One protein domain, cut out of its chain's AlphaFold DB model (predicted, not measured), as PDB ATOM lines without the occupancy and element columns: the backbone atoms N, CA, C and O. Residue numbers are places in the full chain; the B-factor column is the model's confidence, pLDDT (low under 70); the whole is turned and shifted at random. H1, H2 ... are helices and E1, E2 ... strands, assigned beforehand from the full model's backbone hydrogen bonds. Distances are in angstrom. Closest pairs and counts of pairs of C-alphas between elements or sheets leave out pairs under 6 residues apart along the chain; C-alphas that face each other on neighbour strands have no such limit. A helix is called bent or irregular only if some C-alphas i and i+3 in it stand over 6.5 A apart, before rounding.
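AT A GLANCE: This is residues 4 to 145 and 329 to 342 of the 343 residues of the protein "Glycos_transf_1 domain-containing protein" of Euryarchaeota archaeon (UniProt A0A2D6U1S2). A parallel sheet of four strands, E4 E5 E6 E7, runs through the middle, with H3 and H6 over one face and H7 over the other; H5 stands between H3 and H6. A small antiparallel sheet, E1 E2 E3, with H2 over it, makes a side piece beyond the E4 edge, and H1 sits at the beginning of H7. The printed part has 156 residues with seven named helices and seven named strands, in the order H1 E1 E2 E3 H2 E4 H3 E5 H4 H5 E6 H6 E7 H7, and is of the mixed class. It is compact, with a radius of gyration of the C-alphas of 15.6 A and spans of 43 by 40 by 24 A.

HOW THE PARTS SIT: H1, residues 4 to 14, only just touches residues 329 to 332 of H7, residues 329 to 341, with 3 pairs of C-alphas within 8 A; the closest, Met 8 and Phe 332, are 7.3 A apart. E1, residues 22 to 28, E2, residues 31 to 36, and E3, residues 40 to 43, form a meander, each strand the antiparallel neighbour of the one before. In its two hairpins N 23 and O 35, 2.9 A apart, and N 34 and O 42, 2.8 A apart, are within hydrogen-bond range. H2, residues 44 to 50, is on this sheet at a height of 9.0 A. E4, residues 55 to 58, H3, residues 61 to 73, and E5, residues 78 to 82, make a strand-helix-strand unit, two parallel neighbours with a helix between, with a right-handed crossover. So do E5, H4, residues 87 to 90, H5, residues 100 to 114, and E6, residues 117 to 120; and E6, H6, residues 123 to 132, and E7, residues 139 to 141. Within range are N 58 and O 80 at 2.7 A, N 119 and O 81 at 2.8 A, and N 140 and O 118 at 2.9 A. H3 and H6 lie on the same face of this sheet, H7 on the opposite face at a height of 9.0 A. H5, the hub, touches H3, H4 and H6, the last only just, with 3 pairs of C-alphas within 8 A; its closest C-alphas to H3, Ser 114 and Ala 68, are 5.4 A apart. H5 only grazes the sheet with residues 111 to 114. Every O i to N i+4 pair is within range in H1, H2, H5 and H6, but 5 of 9 in H3 and 3 of 9 in H7, which has 6 of 10 O i to N i+3 pairs within range; H4 is too short for an i+4 pair. H3 is irregular, with C-alphas 62 and 65 7.9 A apart.

IN THESE COORDINATES: H1 begins at C-alpha 4, (184.290, 203.603, 194.595), and is 15.2 A long. E1 is 16.9 A, H3 17.8 A and H5 20.9 A long. H7, 19.2 A long, ends at C-alpha 341, (185.272, 196.509, 172.746).

THE WHOLE: The C-alphas farthest apart, Gly 16 and Ser 97, are 45.4 A apart. Residues 146 to 328 are not printed, and C-alphas 145 and 329 are 8.1 A apart across the cut. Of the links that are printed whole, none is long. Mean pLDDT of the printed part is 91.1; residues 337 and 339 to 342 are under 70.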
ATOM      1  N   HIS A   4     184.291 204.144 195.962       86.31
ATOM      2  CA  HIS A   4     184.290 203.603 194.595       86.31
ATOM      3  C   HIS A   4     185.688 203.194 194.115       86.31
ATOM      4  O   HIS A   4     185.852 202.103 193.576       86.31
ATOM      5  N   GLY A   5     186.701 204.034 194.352       86.88
ATOM      6  CA  GLY A   5     188.064 203.754 193.901       86.88
ATOM      7  C   GLY A   5     188.655 202.528 194.594       86.88
ATOM      8  O   GLY A   5     189.328 201.731 193.948       86.88
ATOM      9  N   TRP A   6     188.361 202.347 195.885       88.06
ATOM     10  CA  TRP A   6     188.774 201.152 196.624       88.06
ATOM     11  C   TRP A   6     188.019 199.902 196.174       88.06
ATOM     12  O   TRP A   6     188.662 198.897 195.887       88.06
ATOM     13  N   ALA A   7     186.697 199.985 196.005       90.00
ATOM     14  CA  ALA A   7     185.901 198.871 195.495       90.00
ATOM     15  C   ALA A   7     186.369 198.421 194.098       90.00
ATOM     16  O   ALA A   7     186.421 197.228 193.811       90.00
ATOM     17  N   MET A   8     186.775 199.364 193.240       90.44
ATOM     18  CA  MET A   8     187.332 199.058 191.921       90.44
ATOM     19  C   MET A   8     188.679 198.336 192.026       90.44
ATOM     20  O   MET A   8     188.904 197.362 191.316       90.44
ATOM     21  N   VAL A   9     189.572 198.785 192.914       90.62
ATOM     22  CA  VAL A   9     190.876 198.144 193.169       90.62
ATOM     23  C   VAL A   9     190.703 196.717 193.687       90.62
ATOM     24  O   VAL A   9     191.345 195.798 193.180       90.62
ATOM     25  N   GLU A  10     189.800 196.511 194.643       90.69
ATOM     26  CA  GLU A  10     189.475 195.184 195.173       90.69
ATOM     27  C   GLU A  10     188.894 194.268 194.093       90.69
ATOM     28  O   GLU A  10     189.322 193.120 193.949       90.69
ATOM     29  N   TRP A  11     187.965 194.785 193.287       90.44
ATOM     30  CA  TRP A  11     187.390 194.047 192.168       90.44
ATOM     31  C   TRP A  11     188.449 193.683 191.119       90.44
ATOM     32  O   TRP A  11     188.488 192.538 190.664       90.44
ATOM     33  N   MET A  12     189.351 194.606 190.773       89.75
ATOM     34  CA  MET A  12     190.464 194.348 189.854       89.75
ATOM     35  C   MET A  12     191.389 193.255 190.398       89.75
ATOM     36  O   MET A  12     191.701 192.311 189.677       89.75
ATOM     37  N   ALA A  13     191.760 193.321 191.680       89.94
ATOM     38  CA  ALA A  13     192.582 192.298 192.326       89.94
ATOM     39  C   ALA A  13     191.901 190.916 192.323       89.94
ATOM     40  O   ALA A  13     192.530 189.924 191.954       89.94
ATOM     41  N   LYS A  14     190.603 190.849 192.657       90.56
ATOM     42  CA  LYS A  14     189.785 189.618 192.621       90.56
ATOM     43  C   LYS A  14     189.725 188.995 191.223       90.56
ATOM     44  O   LYS A  14     189.679 187.773 191.107       90.56
ATOM     45  N   ASN A  15     189.736 189.819 190.176       87.56
ATOM     46  CA  ASN A  15     189.640 189.386 188.779       87.56
ATOM     47  C   ASN A  15     191.002 189.286 188.064       87.56
ATOM     48  O   ASN A  15     191.035 189.075 186.853       87.56
ATOM     49  N   GLY A  16     192.125 189.434 188.778       88.19
ATOM     50  CA  GLY A  16     193.466 189.331 188.191       88.19
ATOM     51  C   GLY A  16     193.816 190.455 187.207       88.19
ATOM     52  O   GLY A  16     194.655 190.261 186.330       88.19
ATOM     53  N   VAL A  17     193.177 191.622 187.330       87.69
ATOM     54  CA  VAL A  17     193.451 192.800 186.499       87.69
ATOM     55  C   VAL A  17     194.648 193.559 187.073       87.69
ATOM     56  O   VAL A  17     194.594 194.099 188.185       87.69
ATOM     57  N   GLU A  18     195.737 193.616 186.303       90.19
ATOM     58  CA  GLU A  18     196.909 194.421 186.651       90.19
ATOM     59  C   GLU A  18     196.548 195.911 186.658       90.19
ATOM     60  O   GLU A  18     195.931 196.428 185.726       90.19
ATOM     61  N   HIS A  19     196.941 196.612 187.718       91.44
ATOM     62  CA  HIS A  19     196.668 198.033 187.876       91.44
ATOM     63  C   HIS A  19     197.781 198.726 188.664       91.44
ATOM     64  O   HIS A  19     198.564 198.097 189.378       91.44
ATOM     65  N   LYS A  20     197.831 200.055 188.547       91.81
ATOM     66  CA  LYS A  20     198.654 200.928 189.390       91.81
ATOM     67  C   LYS A  20     197.821 202.109 189.853       91.81
ATOM     68  O   LYS A  20     197.142 202.742 189.047       91.81
ATOM     69  N   ILE A  21     197.900 202.428 191.140       91.88
ATOM     70  CA  ILE A  21     197.237 203.607 191.691       91.88
ATOM     71  C   ILE A  21     198.154 204.817 191.515       91.88
ATOM     72  O   ILE A  21     199.300 204.827 191.969       91.88
ATOM     73  N   ILE A  22     197.617 205.850 190.872       90.44
ATOM     74  CA  ILE A  22     198.295 207.120 190.625       90.44
ATOM     75  C   ILE A  22     197.537 208.206 191.383       90.44
ATOM     76  O   ILE A  22     196.312 208.309 191.291       90.44
ATOM     77  N   ARG A  23     198.254 209.013 192.163       89.38
ATOM     78  CA  ARG A  23     197.685 210.135 192.914       89.38
ATOM     79  C   ARG A  23     198.382 211.413 192.497       89.38
ATOM     80  O   ARG A  23     199.606 211.458 192.487       89.38
ATOM     81  N   PHE A  24     197.618 212.453 192.198       87.50
ATOM     82  CA  PHE A  24     198.196 213.782 192.050       87.50
ATOM     83  C   PHE A  24     198.826 214.218 193.374       87.50
ATOM     84  O   PHE A  24     198.239 214.016 194.439       87.50
ATOM     85  N   ASN A  25     200.033 214.763 193.290       85.06
ATOM     86  CA  ASN A  25     200.817 215.195 194.437       85.06
ATOM     87  C   ASN A  25     200.873 216.725 194.491       85.06
ATOM     88  O   ASN A  25     200.394 217.338 195.443       85.06
ATOM     89  N   SER A  26     201.429 217.343 193.451       83.69
ATOM     90  CA  SER A  26     201.604 218.789 193.358       83.69
ATOM     91  C   SER A  26     201.850 219.216 191.915       83.69
ATOM     92  O   SER A  26     201.950 218.384 191.019       83.69
ATOM     93  N   GLU A  27     201.990 220.517 191.690       81.31
ATOM     94  CA  GLU A  27     202.514 221.062 190.442       81.31
ATOM     95  C   GLU A  27     203.868 221.722 190.720       81.31
ATOM     96  O   GLU A  27     204.028 222.428 191.719       81.31
ATOM     97  N   GLN A  28     204.863 221.460 189.875       80.25
ATOM     98  CA  GLN A  28     206.192 222.062 189.973       80.25
ATOM     99  C   GLN A  28     206.560 222.664 188.620       80.25
ATOM    100  O   GLN A  28     206.656 221.944 187.633       80.25
ATOM    101  N   ASN A  29     206.767 223.985 188.570       79.75
ATOM    102  CA  ASN A  29     207.106 224.722 187.344       79.75
ATOM    103  C   ASN A  29     206.115 224.508 186.173       79.75
ATOM    104  O   ASN A  29     206.537 224.475 185.023       79.75
ATOM    105  N   GLY A  30     204.815 224.350 186.450       74.62
ATOM    106  CA  GLY A  30     203.796 224.093 185.417       74.62
ATOM    107  C   GLY A  30     203.595 222.614 185.055       74.62
ATOM    108  O   GLY A  30     202.714 222.284 184.254       74.62
ATOM    109  N   GLU A  31     204.398 221.717 185.638       80.50
ATOM    110  CA  GLU A  31     204.353 220.277 185.387       80.50
ATOM    111  C   GLU A  31     203.701 219.520 186.554       80.50
ATOM    112  O   GLU A  31     204.174 219.621 187.699       80.50
ATOM    113  N   PRO A  32     202.640 218.731 186.297       85.06
ATOM    114  CA  PRO A  32     201.996 217.945 187.331       85.06
ATOM    115  C   PRO A  32     202.915 216.812 187.808       85.06
ATOM    116  O   PRO A  32     203.518 216.079 187.021       85.06
ATOM    117  N   GLN A  33     202.997 216.665 189.124       89.81
ATOM    118  CA  GLN A  33     203.708 215.599 189.814       89.81
ATOM    119  C   GLN A  33     202.706 214.593 190.362       89.81
ATOM    120  O   GLN A  33     201.706 214.956 190.993       89.81
ATOM    121  N   PHE A  34     203.013 213.316 190.188       91.62
ATOM    122  CA  PHE A  34     202.169 212.215 190.610       91.62
ATOM    123  C   PHE A  34     202.934 211.262 191.516       91.62
ATOM    124  O   PHE A  34     204.076 210.903 191.259       91.62
ATOM    125  N   GLN A  35     202.279 210.800 192.570       93.12
ATOM    126  CA  GLN A  35     202.733 209.673 193.363       93.12
ATOM    127  C   GLN A  35     202.173 208.387 192.757       93.12
ATOM    128  O   GLN A  35     200.955 208.189 192.732       93.12
ATOM    129  N   VAL A  36     203.059 207.494 192.320       92.12
ATOM    130  CA  VAL A  36     202.689 206.188 191.769       92.12
ATOM    131  C   VAL A  36     203.009 205.092 192.773       92.12
ATOM    132  O   VAL A  36     204.115 205.018 193.322       92.12
ATOM    133  N   GLU A  37     202.015 204.255 193.044       90.31
ATOM    134  CA  GLU A  37     202.128 203.155 193.994       90.31
ATOM    135  C   GLU A  37     203.225 202.160 193.586       90.31
ATOM    136  O   GLU A  37     203.321 201.738 192.433       90.31
ATOM    137  N   GLY A  38     204.088 201.822 194.548       89.56
ATOM    138  CA  GLY A  38     205.215 200.909 194.352       89.56
ATOM    139  C   GLY A  38     206.408 201.481 193.578       89.56
ATOM    140  O   GLY A  38     207.397 200.769 193.430       89.56
ATOM    141  N   ILE A  39     206.351 202.732 193.099       90.75
ATOM    142  CA  ILE A  39     207.447 203.346 192.325       90.75
ATOM    143  C   ILE A  39     207.981 204.609 193.004       90.75
ATOM    144  O   ILE A  39     209.180 204.702 193.253       90.75
ATOM    145  N   GLY A  40     207.119 205.575 193.332       91.69
ATOM    146  CA  GLY A  40     207.558 206.870 193.861       91.69
ATOM    147  C   GLY A  40     206.890 208.059 193.176       91.69
ATOM    148  O   GLY A  40     205.924 207.900 192.428       91.69
ATOM    149  N   SER A  41     207.406 209.252 193.462       92.44
ATOM    150  CA  SER A  41     207.010 210.479 192.769       92.44
ATOM    151  C   SER A  41     207.558 210.469 191.344       92.44
ATOM    152  O   SER A  41     208.724 210.137 191.149       92.44
ATOM    153  N   MET A  42     206.728 210.840 190.375       92.00
ATOM    154  CA  MET A  42     207.086 210.963 188.965       92.00
ATOM    155  C   MET A  42     206.379 212.162 188.337       92.00
ATOM    156  O   MET A  42     205.228 212.457 188.664       92.00
ATOM    157  N   ASN A  43     207.059 212.824 187.408       91.25
ATOM    158  CA  ASN A  43     206.425 213.785 186.508       91.25
ATOM    159  C   ASN A  43     205.787 213.074 185.298       91.25
ATOM    160  O   ASN A  43     205.951 211.866 185.108       91.25
ATOM    161  N   LEU A  44     205.062 213.821 184.464       88.06
ATOM    162  CA  LEU A  44     204.355 213.263 183.310       88.06
ATOM    163  C   LEU A  44     205.290 212.606 182.275       88.06
ATOM    164  O   LEU A  44     204.970 211.537 181.754       88.06
ATOM    165  N   SER A  45     206.459 213.198 182.015       88.38
ATOM    166  CA  SER A  45     207.464 212.635 181.100       88.38
ATOM    167  C   SER A  45     208.006 211.301 181.613       88.38
ATOM    168  O   SER A  45     208.063 210.326 180.870       88.38
ATOM    169  N   GLU A  46     208.328 211.215 182.904       91.62
ATOM    170  CA  GLU A  46     208.774 209.965 183.524       91.62
ATOM    171  C   GLU A  46     207.684 208.896 183.506       91.62
ATOM    172  O   GLU A  46     207.975 207.720 183.294       91.62
ATOM    173  N   MET A  47     206.426 209.289 183.722       91.12
ATOM    174  CA  MET A  47     205.294 208.374 183.619       91.12
ATOM    175  C   MET A  47     205.158 207.813 182.203       91.12
ATOM    176  O   MET A  47     204.984 206.607 182.062       91.12
ATOM    177  N   LYS A  48     205.293 208.654 181.173       89.12
ATOM    178  CA  LYS A  48     205.253 208.240 179.762       89.12
ATOM    179  C   LYS A  48     206.360 207.243 179.407       89.12
ATOM    180  O   LYS A  48     206.138 206.337 178.613       89.12
ATOM    181  N   GLU A  49     207.548 207.403 179.984       90.38
ATOM    182  CA  GLU A  49     208.683 206.506 179.732       90.38
ATOM    183  C   GLU A  49     208.589 205.183 180.504       90.38
ATOM    184  O   GLU A  49     209.005 204.140 180.002       90.38
ATOM    185  N   LYS A  50     208.083 205.221 181.743       90.31
ATOM    186  CA  LYS A  50     208.140 204.084 182.678       90.31
ATOM    187  C   LYS A  50     206.845 203.283 182.753       90.31
ATOM    188  O   LYS A  50     206.862 202.172 183.283       90.31
ATOM    189  N   LEU A  51     205.725 203.839 182.295       91.19
ATOM    190  CA  LEU A  51     204.406 203.229 182.401       91.19
ATOM    191  C   LEU A  51     203.774 203.063 181.023       91.19
ATOM    192  O   LEU A  51     203.827 203.944 180.173       91.19
ATOM    193  N   SER A  52     203.080 201.948 180.852       89.50
ATOM    194  CA  SER A  52     202.155 201.716 179.751       89.50
ATOM    195  C   SER A  52     200.833 201.246 180.333       89.50
ATOM    196  O   SER A  52     200.827 200.436 181.264       89.50
ATOM    197  N   CYS A  53     199.714 201.708 179.791       89.94
ATOM    198  CA  CYS A  53     198.398 201.229 180.188       89.94
ATOM    199  C   CYS A  53     197.483 201.099 178.971       89.94
ATOM    200  O   CYS A  53     197.550 201.896 178.040       89.94
ATOM    201  N   LYS A  54     196.598 200.096 179.001       90.50
ATOM    202  CA  LYS A  54     195.485 200.000 178.047       90.50
ATOM    203  C   LYS A  54     194.365 200.983 178.401       90.50
ATOM    204  O   LYS A  54     193.688 201.506 177.528       90.50
ATOM    205  N   VAL A  55     194.164 201.225 179.696       92.56
ATOM    206  CA  VAL A  55     193.092 202.070 180.226       92.56
ATOM    207  C   VAL A  55     193.692 203.056 181.216       92.56
ATOM    208  O   VAL A  55     194.391 202.646 182.145       92.56
ATOM    209  N   LEU A  56     193.382 204.339 181.044       94.19
ATOM    210  CA  LEU A  56     193.646 205.370 182.039       94.19
ATOM    211  C   LEU A  56     192.315 205.801 182.663       94.19
ATOM    212  O   LEU A  56     191.465 206.395 182.002       94.19
ATOM    213  N   PHE A  57     192.121 205.449 183.936       93.81
ATOM    214  CA  PHE A  57     190.867 205.669 184.654       93.81
ATOM    215  C   PHE A  57     190.943 206.893 185.575       93.81
ATOM    216  O   PHE A  57     191.591 206.878 186.624       93.81
ATOM    217  N   HIS A  58     190.208 207.940 185.217       93.81
ATOM    218  CA  HIS A  58     190.009 209.149 186.004       93.81
ATOM    219  C   HIS A  58     188.846 208.937 186.973       93.81
ATOM    220  O   HIS A  58     187.672 209.038 186.616       93.81
ATOM    221  N   ASN A  59     189.167 208.652 188.236       90.00
ATOM    222  CA  ASN A  59     188.148 208.473 189.276       90.00
ATOM    223  C   ASN A  59     187.591 209.802 189.831       90.00
ATOM    224  O   ASN A  59     186.724 209.810 190.702       90.00
ATOM    225  N   THR A  60     188.130 210.938 189.391       87.12
ATOM    226  CA  THR A  60     187.717 212.260 189.855       87.12
ATOM    227  C   THR A  60     187.984 213.324 188.800       87.12
ATOM    228  O   THR A  60     189.003 213.282 188.115       87.12
ATOM    229  N   GLY A  61     187.095 214.315 188.719       90.12
ATOM    230  CA  GLY A  61     187.285 215.509 187.899       90.12
ATOM    231  C   GLY A  61     188.218 216.553 188.526       90.12
ATOM    232  O   GLY A  61     188.442 217.595 187.929       90.12
ATOM    233  N   HIS A  62     188.808 216.305 189.705       88.56
ATOM    234  CA  HIS A  62     189.806 217.217 190.292       88.56
ATOM    235  C   HIS A  62     191.040 217.438 189.404       88.56
ATOM    236  O   HIS A  62     191.760 218.410 189.604       88.56
ATOM    237  N   LEU A  63     191.280 216.545 188.440       89.38
ATOM    238  CA  LEU A  63     192.376 216.633 187.476       89.38
ATOM    239  C   LEU A  63     191.915 217.068 186.086       89.38
ATOM    240  O   LEU A  63     192.654 216.858 185.131       89.38
ATOM    241  N   ILE A  64     190.729 217.669 185.963       94.25
ATOM    242  CA  ILE A  64     190.173 218.108 184.677       94.25
ATOM    243  C   ILE A  64     191.162 218.967 183.873       94.25
ATOM    244  O   ILE A  64     191.336 218.740 182.682       94.25
ATOM    245  N   GLU A  65     191.898 219.862 184.542       92.44
ATOM    246  CA  GLU A  65     192.916 220.734 183.929       92.44
ATOM    247  C   GLU A  65     194.115 219.956 183.358       92.44
ATOM    248  O   GLU A  65     194.870 220.487 182.549       92.44
ATOM    249  N   GLN A  66     194.282 218.690 183.748       91.56
ATOM    250  CA  GLN A  66     195.368 217.815 183.309       91.56
ATOM    251  C   GLN A  66     194.909 216.716 182.343       91.56
ATOM    252  O   GLN A  66     195.752 215.959 181.863       91.56
ATOM    253  N   PHE A  67     193.612 216.603 182.029       94.56
ATOM    254  CA  PHE A  67     193.093 215.525 181.175       94.56
ATOM    255  C   PHE A  67     193.742 215.516 179.786       94.56
ATOM    256  O   PHE A  67     194.177 214.455 179.337       94.56
ATOM    257  N   ALA A  68     193.901 216.682 179.154       93.56
ATOM    258  CA  ALA A  68     194.544 216.792 177.843       93.56
ATOM    259  C   ALA A  68     196.006 216.315 177.877       93.56
ATOM    260  O   ALA A  68     196.411 215.478 177.068       93.56
ATOM    261  N   LYS A  69     196.781 216.764 178.876       91.88
ATOM    262  CA  LYS A  69     198.177 216.336 179.067       91.88
ATOM    263  C   LYS A  69     198.274 214.829 179.336       91.88
ATOM    264  O   LYS A  69     199.160 214.155 178.820       91.88
ATOM    265  N   LEU A  70     197.347 214.276 180.121       92.75
ATOM    266  CA  LEU A  70     197.285 212.839 180.401       92.75
ATOM    267  C   LEU A  70     196.935 212.018 179.148       92.75
ATOM    268  O   LEU A  70     197.547 210.971 178.940       92.75
ATOM    269  N   LYS A  71     196.023 212.490 178.283       94.06
ATOM    270  CA  LYS A  71     195.755 211.847 176.983       94.06
ATOM    271  C   LYS A  71     196.995 211.878 176.090       94.06
ATOM    272  O   LYS A  71     197.323 210.859 175.496       94.06
ATOM    273  N   GLU A  72     197.707 213.003 176.025       92.75
ATOM    274  CA  GLU A  72     198.940 213.128 175.233       92.75
ATOM    275  C   GLU A  72     200.065 212.207 175.736       92.75
ATOM    276  O   GLU A  72     200.824 211.640 174.945       92.75
ATOM    277  N   ALA A  73     200.174 212.032 177.055       91.44
ATOM    278  CA  ALA A  73     201.150 211.126 177.652       91.44
ATOM    279  C   ALA A  73     200.827 209.648 177.383       91.44
ATOM    280  O   ALA A  73     201.748 208.846 177.230       91.44
ATOM    281  N   PHE A  74     199.541 209.297 177.278       93.31
ATOM    282  CA  PHE A  74     199.060 207.931 177.056       93.31
ATOM    283  C   PHE A  74     198.090 207.851 175.859       93.31
ATOM    284  O   PHE A  74     196.914 207.509 176.044       93.31
ATOM    285  N   PRO A  75     198.552 208.141 174.626       92.12
ATOM    286  CA  PRO A  75     197.676 208.345 173.468       92.12
ATOM    287  C   PRO A  75     196.924 207.075 173.054       92.12
ATOM    288  O   PRO A  75     195.749 207.151 172.695       92.12
ATOM    289  N   GLU A  76     197.567 205.914 173.201       91.31
ATOM    290  CA  GLU A  76     197.003 204.596 172.878       91.31
ATOM    291  C   GLU A  76     196.074 204.046 173.973       91.31
ATOM    292  O   GLU A  76     195.471 202.990 173.806       91.31
ATOM    293  N   SER A  77     195.968 204.724 175.120       93.19
ATOM    294  CA  SER A  77     195.092 204.271 176.200       93.19
ATOM    295  C   SER A  77     193.661 204.780 176.018       93.19
ATOM    296  O   SER A  77     193.423 205.924 175.603       93.19
ATOM    297  N   ILE A  78     192.703 203.936 176.400       93.88
ATOM    298  CA  ILE A  78     191.294 204.300 176.534       93.88
ATOM    299  C   ILE A  78     191.159 205.197 177.766       93.88
ATOM    300  O   ILE A  78     191.392 204.757 178.896       93.88
ATOM    301  N   GLN A  79     190.764 206.448 177.554       95.25
ATOM    302  CA  GLN A  79     190.550 207.414 178.625       95.25
ATOM    303  C   GLN A  79     189.143 207.279 179.190       95.25
ATOM    304  O   GLN A  79     188.151 207.514 178.496       95.25
ATOM    305  N   VAL A  80     189.050 206.924 180.465       95.50
ATOM    306  CA  VAL A  80     187.773 206.694 181.137       95.50
ATOM    307  C   VAL A  80     187.621 207.701 182.253       95.50
ATOM    308  O   VAL A  80     188.456 207.742 183.147       95.50
ATOM    309  N   TYR A  81     186.548 208.480 182.251       96.12
ATOM    310  CA  TYR A  81     186.212 209.364 183.361       96.12
ATOM    311  C   TYR A  81     184.914 208.907 184.014       96.12
ATOM    312  O   TYR A  81     183.910 208.727 183.335       96.12
ATOM    313  N   ARG A  82     184.913 208.714 185.337       94.06
ATOM    314  CA  ARG A  82     183.692 208.440 186.103       94.06
ATOM    315  C   ARG A  82     183.222 209.693 186.825       94.06
ATOM    316  O   ARG A  82     183.964 210.278 187.609       94.06
ATOM    317  N   THR A  83     181.954 210.041 186.624       93.81
ATOM    318  CA  THR A  83     181.342 211.232 187.216       93.81
ATOM    319  C   THR A  83     180.552 210.940 188.503       93.81
ATOM    320  O   THR A  83     179.948 209.876 188.677       93.81
ATOM    321  N   GLY A  84     180.548 211.907 189.426       90.31
ATOM    322  CA  GLY A  84     179.650 211.992 190.581       90.31
ATOM    323  C   GLY A  84     178.319 212.704 190.284       90.31
ATOM    324  O   GLY A  84     177.381 212.621 191.080       90.31
ATOM    325  N   GLY A  85     178.200 213.356 189.127       93.50
ATOM    326  CA  GLY A  85     176.989 213.959 188.576       93.50
ATOM    327  C   GLY A  85     176.859 215.471 188.769       93.50
ATOM    328  O   GLY A  85     176.235 216.125 187.938       93.50
ATOM    329  N   ASN A  86     177.458 216.073 189.800       96.44
ATOM    330  CA  ASN A  86     177.300 217.513 190.078       96.44
ATOM    331  C   ASN A  86     178.553 218.344 189.760       96.44
ATOM    332  O   ASN A  86     178.452 219.550 189.567       96.44
ATOM    333  N   GLU A  87     179.728 217.727 189.717       95.19
ATOM    334  CA  GLU A  87     181.020 218.404 189.602       95.19
ATOM    335  C   GLU A  87     181.234 219.088 188.247       95.19
ATOM    336  O   GLU A  87     181.784 220.184 188.226       95.19
ATOM    337  N   VAL A  88     180.715 218.524 187.149       96.44
ATOM    338  CA  VAL A  88     180.748 219.177 185.826       96.44
ATOM    339  C   VAL A  88     179.906 220.456 185.829       96.44
ATOM    340  O   VAL A  88     180.331 221.480 185.310       96.44
ATOM    341  N   LEU A  89     178.735 220.438 186.479       97.19
ATOM    342  CA  LEU A  89     177.875 221.623 186.606       97.19
ATOM    343  C   LEU A  89     178.524 222.665 187.518       97.19
ATOM    344  O   LEU A  89     178.416 223.866 187.269       97.19
ATOM    345  N   GLN A  90     179.189 222.199 188.576       96.62
ATOM    346  CA  GLN A  90     179.930 223.046 189.498       96.62
ATOM    347  C   GLN A  90     181.135 223.713 188.819       96.62
ATOM    348  O   GLN A  90     181.441 224.856 189.157       96.62
ATOM    349  N   ALA A  91     181.792 223.010 187.889       96.50
ATOM    350  CA  ALA A  91     182.908 223.479 187.070       96.50
ATOM    351  C   ALA A  91     183.985 224.218 187.879       96.50
ATOM    352  O   ALA A  91     184.271 225.400 187.662       96.50
ATOM    353  N   ARG A  92     184.553 223.532 188.879       94.50
ATOM    354  CA  ARG A  92     185.694 224.067 189.634       94.50
ATOM    355  C   ARG A  92     186.955 223.981 188.785       94.50
ATOM    356  O   ARG A  92     187.202 222.937 188.189       94.50
ATOM    357  N   LEU A  93     187.740 225.048 188.794       92.56
ATOM    358  CA  LEU A  93     189.101 225.125 188.262       92.56
ATOM    359  C   LEU A  93     189.975 225.827 189.298       92.56
ATOM    360  O   LEU A  93     189.438 226.512 190.170       92.56
ATOM    361  N   GLN A  94     191.296 225.674 189.209       85.19
ATOM    362  CA  GLN A  94     192.206 226.449 190.057       85.19
ATOM    363  C   GLN A  94     192.176 227.941 189.709       85.19
ATOM    364  O   GLN A  94     192.261 228.790 190.594       85.19
ATOM    365  N   ASN A  95     192.035 228.269 188.420       78.19
ATOM    366  CA  ASN A  95     191.886 229.648 187.978       78.19
ATOM    367  C   ASN A  95     190.434 230.128 188.134       78.19
ATOM    368  O   ASN A  95     189.588 229.921 187.263       78.19
ATOM    369  N   GLU A  96     190.166 230.821 189.236       77.12
ATOM    370  CA  GLU A  96     188.846 231.375 189.548       77.12
ATOM    371  C   GLU A  96     188.530 232.682 188.788       77.12
ATOM    372  O   GLU A  96     187.395 233.147 188.835       77.12
ATOM    373  N   SER A  97     189.475 233.241 188.012       86.25
ATOM    374  CA  SER A  97     189.234 234.480 187.241       86.25
ATOM    375  C   SER A  97     188.244 234.316 186.081       86.25
ATOM    376  O   SER A  97     187.678 235.303 185.614       86.25
ATOM    377  N   LEU A  98     188.028 233.081 185.623       92.06
ATOM    378  CA  LEU A  98     187.033 232.742 184.607       92.06
ATOM    379  C   LEU A  98     185.618 232.787 185.190       92.06
ATOM    380  O   LEU A  98     185.378 232.287 186.292       92.06
ATOM    381  N   SER A  99     184.656 233.301 184.421       94.56
ATOM    382  CA  SER A  99     183.236 233.207 184.767       94.56
ATOM    383  C   SER A  99     182.792 231.747 184.901       94.56
ATOM    384  O   SER A  99     183.386 230.837 184.320       94.56
ATOM    385  N   HIS A 100     181.711 231.489 185.644       96.56
ATOM    386  CA  HIS A 100     181.216 230.119 185.826       96.56
ATOM    387  C   HIS A 100     180.884 229.436 184.492       96.56
ATOM    388  O   HIS A 100     181.202 228.261 184.324       96.56
ATOM    389  N   TYR A 101     180.338 230.183 183.531       96.25
ATOM    390  CA  TYR A 101     180.072 229.685 182.182       96.25
ATOM    391  C   TYR A 101     181.360 229.292 181.442       96.25
ATOM    392  O   TYR A 101     181.440 228.196 180.898       96.25
ATOM    393  N   GLU A 102     182.398 230.133 181.465       96.75
ATOM    394  CA  GLU A 102     183.690 229.812 180.837       96.75
ATOM    395  C   GLU A 102     184.332 228.574 181.470       96.75
ATOM    396  O   GLU A 102     184.865 227.725 180.758       96.75
ATOM    397  N   ARG A 103     184.219 228.411 182.795       97.19
ATOM    398  CA  ARG A 103     184.683 227.186 183.460       97.19
ATOM    399  C   ARG A 103     183.875 225.960 183.034       97.19
ATOM    400  O   ARG A 103     184.452 224.890 182.867       97.19
ATOM    401  N   GLN A 104     182.560 226.092 182.846       97.69
ATOM    402  CA  GLN A 104     181.731 225.001 182.323       97.69
ATOM    403  C   GLN A 104     182.150 224.615 180.903       97.69
ATOM    404  O   GLN A 104     182.291 223.427 180.633       97.69
ATOM    405  N   MET A 105     182.413 225.588 180.027       97.81
ATOM    406  CA  MET A 105     182.908 225.319 178.670       97.81
ATOM    407  C   MET A 105     184.270 224.636 178.691       97.81
ATOM    408  O   MET A 105     184.433 223.617 178.032       97.81
ATOM    409  N   PHE A 106     185.188 225.069 179.558       97.56
ATOM    410  CA  PHE A 106     186.458 224.368 179.747       97.56
ATOM    411  C   PHE A 106     186.268 222.890 180.127       97.56
ATOM    412  O   PHE A 106     186.936 222.016 179.576       97.56
ATOM    413  N   TRP A 107     185.359 222.591 181.063       97.94
ATOM    414  CA  TRP A 107     185.048 221.212 181.456       97.94
ATOM    415  C   TRP A 107     184.446 220.405 180.301       97.94
ATOM    416  O   TRP A 107     184.826 219.251 180.105       97.94
ATOM    417  N   VAL A 108     183.515 220.998 179.551       98.44
ATOM    418  CA  VAL A 108     182.865 220.369 178.394       98.44
ATOM    419  C   VAL A 108     183.893 220.040 177.314       98.44
ATOM    420  O   VAL A 108     183.948 218.890 176.877       98.44
ATOM    421  N   ASP A 109     184.734 221.004 176.945       98.38
ATOM    422  CA  ASP A 109     185.775 220.839 175.928       98.38
ATOM    423  C   ASP A 109     186.800 219.791 176.373       98.38
ATOM    424  O   ASP A 109     187.035 218.812 175.665       98.38
ATOM    425  N   SER A 110     187.304 219.893 177.609       98.06
ATOM    426  CA  SER A 110     188.266 218.932 178.168       98.06
ATOM    427  C   SER A 110     187.735 217.497 178.151       98.06
ATOM    428  O   SER A 110     188.464 216.568 177.799       98.06
ATOM    429  N   ILE A 111     186.463 217.292 178.513       98.44
ATOM    430  CA  ILE A 111     185.827 215.969 178.473       98.44
ATOM    431  C   ILE A 111     185.658 215.498 177.026       98.44
ATOM    432  O   ILE A 111     186.030 214.369 176.714       98.44
ATOM    433  N   ASN A 112     185.117 216.338 176.144       98.50
ATOM    434  CA  ASN A 112     184.846 215.968 174.755       98.50
ATOM    435  C   ASN A 112     186.114 215.627 173.960       98.50
ATOM    436  O   ASN A 112     186.060 214.767 173.079       98.50
ATOM    437  N   GLU A 113     187.225 216.297 174.256       97.62
ATOM    438  CA  GLU A 113     188.496 216.133 173.550       97.62
ATOM    439  C   GLU A 113     189.374 215.030 174.146       97.62
ATOM    440  O   GLU A 113     190.097 214.359 173.408       97.62
ATOM    441  N   SER A 114     189.318 214.825 175.467       97.62
ATOM    442  CA  SER A 114     190.273 213.950 176.165       97.62
ATOM    443  C   SER A 114     189.689 212.622 176.635       97.62
ATOM    444  O   SER A 114     190.461 211.721 176.948       97.62
ATOM    445  N   ILE A 115     188.362 212.472 176.731       97.19
ATOM    446  CA  ILE A 115     187.729 211.274 177.296       97.19
ATOM    447  C   ILE A 115     187.108 210.411 176.199       97.19
ATOM    448  O   ILE A 115     186.312 210.870 175.386       97.19
ATOM    449  N   ASP A 116     187.420 209.116 176.234       95.50
ATOM    450  CA  ASP A 116     186.859 208.115 175.332       95.50
ATOM    451  C   ASP A 116     185.562 207.511 175.889       95.50
ATOM    452  O   ASP A 116     184.686 207.111 175.117       95.50
ATOM    453  N   VAL A 117     185.450 207.387 177.215       95.94
ATOM    454  CA  VAL A 117     184.283 206.830 177.915       95.94
ATOM    455  C   VAL A 117     183.990 207.643 179.174       95.94
ATOM    456  O   VAL A 117     184.811 207.716 180.085       95.94
ATOM    457  N   LEU A 118     182.793 208.213 179.253       96.44
ATOM    458  CA  LEU A 118     182.285 208.913 180.424       96.44
ATOM    459  C   LEU A 118     181.273 208.028 181.158       96.44
ATOM    460  O   LEU A 118     180.137 207.863 180.716       96.44
ATOM    461  N   VAL A 119     181.681 207.462 182.292       95.50
ATOM    462  CA  VAL A 119     180.818 206.623 183.125       95.50
ATOM    463  C   VAL A 119     179.856 207.500 183.924       95.50
ATOM    464  O   VAL A 119     180.248 208.122 184.918       95.50
ATOM    465  N   SER A 120     178.600 207.531 183.486       95.50
ATOM    466  CA  SER A 120     177.485 208.269 184.083       95.50
ATOM    467  C   SER A 120     176.721 207.418 185.101       95.50
ATOM    468  O   SER A 120     176.701 206.189 185.030       95.50
ATOM    469  N   ASN A 121     176.070 208.082 186.058       94.62
ATOM    470  CA  ASN A 121     175.366 207.439 187.171       94.62
ATOM    471  C   ASN A 121     173.832 207.445 187.055       94.62
ATOM    472  O   ASN A 121     173.165 206.875 187.917       94.62
ATOM    473  N   SER A 122     173.282 208.086 186.024       97.06
ATOM    474  CA  SER A 122     171.843 208.191 185.751       97.06
ATOM    475  C   SER A 122     171.585 208.833 184.391       97.06
ATOM    476  O   SER A 122     172.446 209.539 183.860       97.06
ATOM    477  N   GLU A 123     170.379 208.636 183.860       97.62
ATOM    478  CA  GLU A 123     169.897 209.340 182.666       97.62
ATOM    479  C   GLU A 123     169.790 210.843 182.899       97.62
ATOM    480  O   GLU A 123     170.164 211.650 182.054       97.62
ATOM    481  N   PHE A 124     169.329 211.231 184.082       98.00
ATOM    482  CA  PHE A 124     169.195 212.610 184.503       98.00
ATOM    483  C   PHE A 124     170.540 213.345 184.488       98.00
ATOM    484  O   PHE A 124     170.618 214.507 184.081       98.00
ATOM    485  N   THR A 125     171.626 212.694 184.912       98.12
ATOM    486  CA  THR A 125     172.972 213.272 184.795       98.12
ATOM    487  C   THR A 125     173.396 213.412 183.335       98.12
ATOM    488  O   THR A 125     173.883 214.480 182.970       98.12
ATOM    489  N   GLU A 126     173.171 212.396 182.499       98.56
ATOM    490  CA  GLU A 126     173.484 212.460 181.063       98.56
ATOM    491  C   GLU A 126     172.750 213.619 180.391       98.56
ATOM    492  O   GLU A 126     173.388 214.460 179.770       98.56
ATOM    493  N   PHE A 127     171.442 213.754 180.619       98.25
ATOM    494  CA  PHE A 127     170.640 214.849 180.076       98.25
ATOM    495  C   PHE A 127     171.186 216.230 180.468       98.25
ATOM    496  O   PHE A 127     171.291 217.129 179.632       98.25
ATOM    497  N   ARG A 128     171.581 216.420 181.734       98.12
ATOM    498  CA  ARG A 128     172.202 217.681 182.178       98.12
ATOM    499  C   ARG A 128     173.524 217.952 181.463       98.12
ATOM    500  O   ARG A 128     173.831 219.108 181.190       98.12
ATOM    501  N   TYR A 129     174.300 216.911 181.186       98.50
ATOM    502  CA  TYR A 129     175.617 217.026 180.563       98.50
ATOM    503  C   TYR A 129     175.490 217.277 179.059       98.50
ATOM    504  O   TYR A 129     176.199 218.128 178.527       98.50
ATOM    505  N   GLU A 130     174.537 216.626 178.389       98.38
ATOM    506  CA  GLU A 130     174.189 216.901 176.990       98.38
ATOM    507  C   GLU A 130     173.761 218.356 176.802       98.38
ATOM    508  O   GLU A 130     174.241 219.021 175.888       98.38
ATOM    509  N   ASN A 131     172.934 218.888 177.709       98.19
ATOM    510  CA  ASN A 131     172.507 220.290 177.663       98.19
ATOM    511  C   ASN A 131     173.653 221.293 177.879       98.19
ATOM    512  O   ASN A 131     173.520 222.448 177.481       98.19
ATOM    513  N   LEU A 132     174.765 220.876 178.497       97.62
ATOM    514  CA  LEU A 132     175.990 221.678 178.576       97.62
ATOM    515  C   LEU A 132     176.877 221.543 177.328       97.62
ATOM    516  O   LEU A 132     177.762 222.370 177.139       97.62
ATOM    517  N   GLY A 133     176.661 220.525 176.490       98.56
ATOM    518  CA  GLY A 133     177.445 220.268 175.278       98.56
ATOM    519  C   GLY A 133     178.349 219.031 175.333       98.56
ATOM    520  O   GLY A 133     179.124 218.810 174.403       98.56
ATOM    521  N   ILE A 134     178.269 218.194 176.375       98.62
ATOM    522  CA  ILE A 134     179.002 216.918 176.400       98.62
ATOM    523  C   ILE A 134     178.380 215.948 175.394       98.62
ATOM    524  O   ILE A 134     177.164 215.760 175.337       98.62
ATOM    525  N   SER A 135     179.223 215.308 174.589       98.19
ATOM    526  CA  SER A 135     178.777 214.435 173.512       98.19
ATOM    527  C   SER A 135     178.139 213.148 174.041       98.19
ATOM    528  O   SER A 135     178.792 212.338 174.701       98.19
ATOM    529  N   ARG A 136     176.885 212.891 173.643       96.88
ATOM    530  CA  ARG A 136     176.120 211.684 174.005       96.88
ATOM    531  C   ARG A 136     176.848 210.364 173.740       96.88
ATOM    532  O   ARG A 136     176.657 209.394 174.465       96.88
ATOM    533  N   LYS A 137     177.705 210.321 172.714       95.69
ATOM    534  CA  LYS A 137     178.476 209.122 172.337       95.69
ATOM    535  C   LYS A 137     179.483 208.675 173.405       95.69
ATOM    536  O   LYS A 137     179.993 207.565 173.309       95.69
ATOM    537  N   LEU A 138     179.819 209.550 174.356       96.00
ATOM    538  CA  LEU A 138     180.779 209.256 175.417       96.00
ATOM    539  C   LEU A 138     180.150 208.454 176.553       96.00
ATOM    540  O   LEU A 138     180.877 207.769 177.269       96.00
ATOM    541  N   PHE A 139     178.833 208.548 176.750       95.81
ATOM    542  CA  PHE A 139     178.210 208.003 177.948       95.81
ATOM    543  C   PHE A 139     178.198 206.481 177.969       95.81
ATOM    544  O   PHE A 139     177.755 205.814 177.034       95.81
ATOM    545  N   LEU A 140     178.605 205.950 179.116       94.69
ATOM    546  CA  LEU A 140     178.338 204.587 179.532       94.69
ATOM    547  C   LEU A 140     177.633 204.636 180.883       94.69
ATOM    548  O   LEU A 140     178.258 204.885 181.916       94.69
ATOM    549  N   ARG A 141     176.331 204.355 180.888       94.25
ATOM    550  CA  ARG A 141     175.555 204.363 182.125       94.25
ATOM    551  C   ARG A 141     175.904 203.168 183.003       94.25
ATOM    552  O   ARG A 141     175.572 202.025 182.684       94.25
ATOM    553  N   ALA A 142     176.490 203.442 184.163       93.25
ATOM    554  CA  ALA A 142     176.678 202.469 185.225       93.25
ATOM    555  C   ALA A 142     176.039 203.003 186.512       93.25
ATOM    556  O   ALA A 142     176.484 203.986 187.099       93.25
ATOM    557  N   VAL A 143     174.986 202.321 186.962       93.50
ATOM    558  CA  VAL A 143     174.278 202.595 188.220       93.50
ATOM    559  C   VAL A 143     174.525 201.419 189.151       93.50
ATOM    560  O   VAL A 143     174.326 200.274 188.734       93.50
ATOM    561  N   GLY A 144     174.995 201.681 190.369       92.94
ATOM    562  CA  GLY A 144     175.320 200.632 191.331       92.94
ATOM    563  C   GLY A 144     176.310 201.065 192.407       92.94
ATOM    564  O   GLY A 144     176.420 202.248 192.740       92.94
ATOM    565  N   GLY A 145     177.020 200.083 192.951       89.25
ATOM    566  CA  GLY A 145     177.992 200.255 194.025       89.25
ATOM    567  C   GLY A 145     177.408 200.037 195.417       89.25
ATOM    568  O   GLY A 145     177.675 200.826 196.336       89.25
ATOM    569  N   ASP A 329     179.959 194.018 192.004       89.50
ATOM    570  CA  ASP A 329     180.276 193.069 190.936       89.50
ATOM    571  C   ASP A 329     179.475 193.427 189.666       89.50
ATOM    572  O   ASP A 329     180.077 193.753 188.647       89.50
ATOM    573  N   ASN A 330     178.140 193.523 189.735       90.06
ATOM    574  CA  ASN A 330     177.310 193.896 188.575       90.06
ATOM    575  C   ASN A 330     177.621 195.296 188.023       90.06
ATOM    576  O   ASN A 330     177.470 195.555 186.827       90.06
ATOM    577  N   TYR A 331     178.042 196.216 188.888       91.56
ATOM    578  CA  TYR A 331     178.452 197.559 188.505       91.56
ATOM    579  C   TYR A 331     179.751 197.553 187.685       91.56
ATOM    580  O   TYR A 331     179.791 198.166 186.618       91.56
ATOM    581  N   PHE A 332     180.786 196.839 188.137       91.06
ATOM    582  CA  PHE A 332     182.073 196.767 187.440       91.06
ATOM    583  C   PHE A 332     182.072 195.790 186.258       91.06
ATOM    584  O   PHE A 332     182.825 196.000 185.311       91.06
ATOM    585  N   GLU A 333     181.177 194.798 186.212       87.75
ATOM    586  CA  GLU A 333     180.970 193.992 184.997       87.75
ATOM    587  C   GLU A 333     180.592 194.871 183.792       87.75
ATOM    588  O   GLU A 333     181.057 194.635 182.678       87.75
ATOM    589  N   LYS A 334     179.848 195.968 184.007       87.44
ATOM    590  CA  LYS A 334     179.544 196.942 182.941       87.44
ATOM    591  C   LYS A 334     180.795 197.638 182.403       87.44
ATOM    592  O   LYS A 334     180.771 198.124 181.277       87.44
ATOM    593  N   TYR A 335     181.882 197.691 183.177       85.44
ATOM    594  CA  TYR A 335     183.122 198.314 182.725       85.44
ATOM    595  C   TYR A 335     183.865 197.428 181.723       85.44
ATOM    596  O   TYR A 335     184.476 197.944 180.787       85.44
ATOM    597  N   LYS A 336     183.758 196.097 181.847       78.31
ATOM    598  CA  LYS A 336     184.372 195.164 180.886       78.31
ATOM    599  C   LYS A 336     183.924 195.444 179.455       78.31
ATOM    600  O   LYS A 336     184.747 195.408 178.543       78.31
ATOM    601  N   ALA A 337     182.663 195.845 179.280       69.50
ATOM    602  CA  ALA A 337     182.076 196.147 177.980       69.50
ATOM    603  C   ALA A 337     182.858 197.187 177.161       69.50
ATOM    604  O   ALA A 337     182.823 197.117 175.941       69.50
ATOM    605  N   PHE A 338     183.583 198.133 177.773       71.31
ATOM    606  CA  PHE A 338     184.430 199.068 177.014       71.31
ATOM    607  C   PHE A 338     185.919 198.712 177.040       71.31
ATOM    608  O   PHE A 338     186.637 199.107 176.126       71.31
ATOM    609  N   ILE A 339     186.381 197.961 178.045       67.38
ATOM    610  CA  ILE A 339     187.763 197.457 178.110       67.38
ATOM    611  C   ILE A 339     188.014 196.436 176.989       67.38
ATOM    612  O   ILE A 339     189.127 196.347 176.465       67.38
ATOM    613  N   GLU A 340     186.988 195.671 176.615       65.25
ATOM    614  CA  GLU A 340     187.070 194.613 175.603       65.25
ATOM    615  C   GLU A 340     186.715 195.090 174.186       65.25
ATOM    616  O   GLU A 340     187.249 194.555 173.218       65.25
ATOM    617  N   VAL A 341     185.839 196.094 174.047       54.16
ATOM    618  CA  VAL A 341     185.272 196.509 172.746       54.16
ATOM    619  C   VAL A 341     186.039 197.653 172.080       54.16
ATOM    620  O   VAL A 341     185.984 197.782 170.857       54.16
ATOM    621  N   LYS A 342     186.756 198.491 172.841       53.88
ATOM    622  CA  LYS A 342     187.608 199.527 172.245       53.88
ATOM    623  C   LYS A 342     189.000 198.925 171.951       53.88
ATOM    624  O   LYS A 342     189.605 198.414 172.898       53.88
TER     625      LYS A 342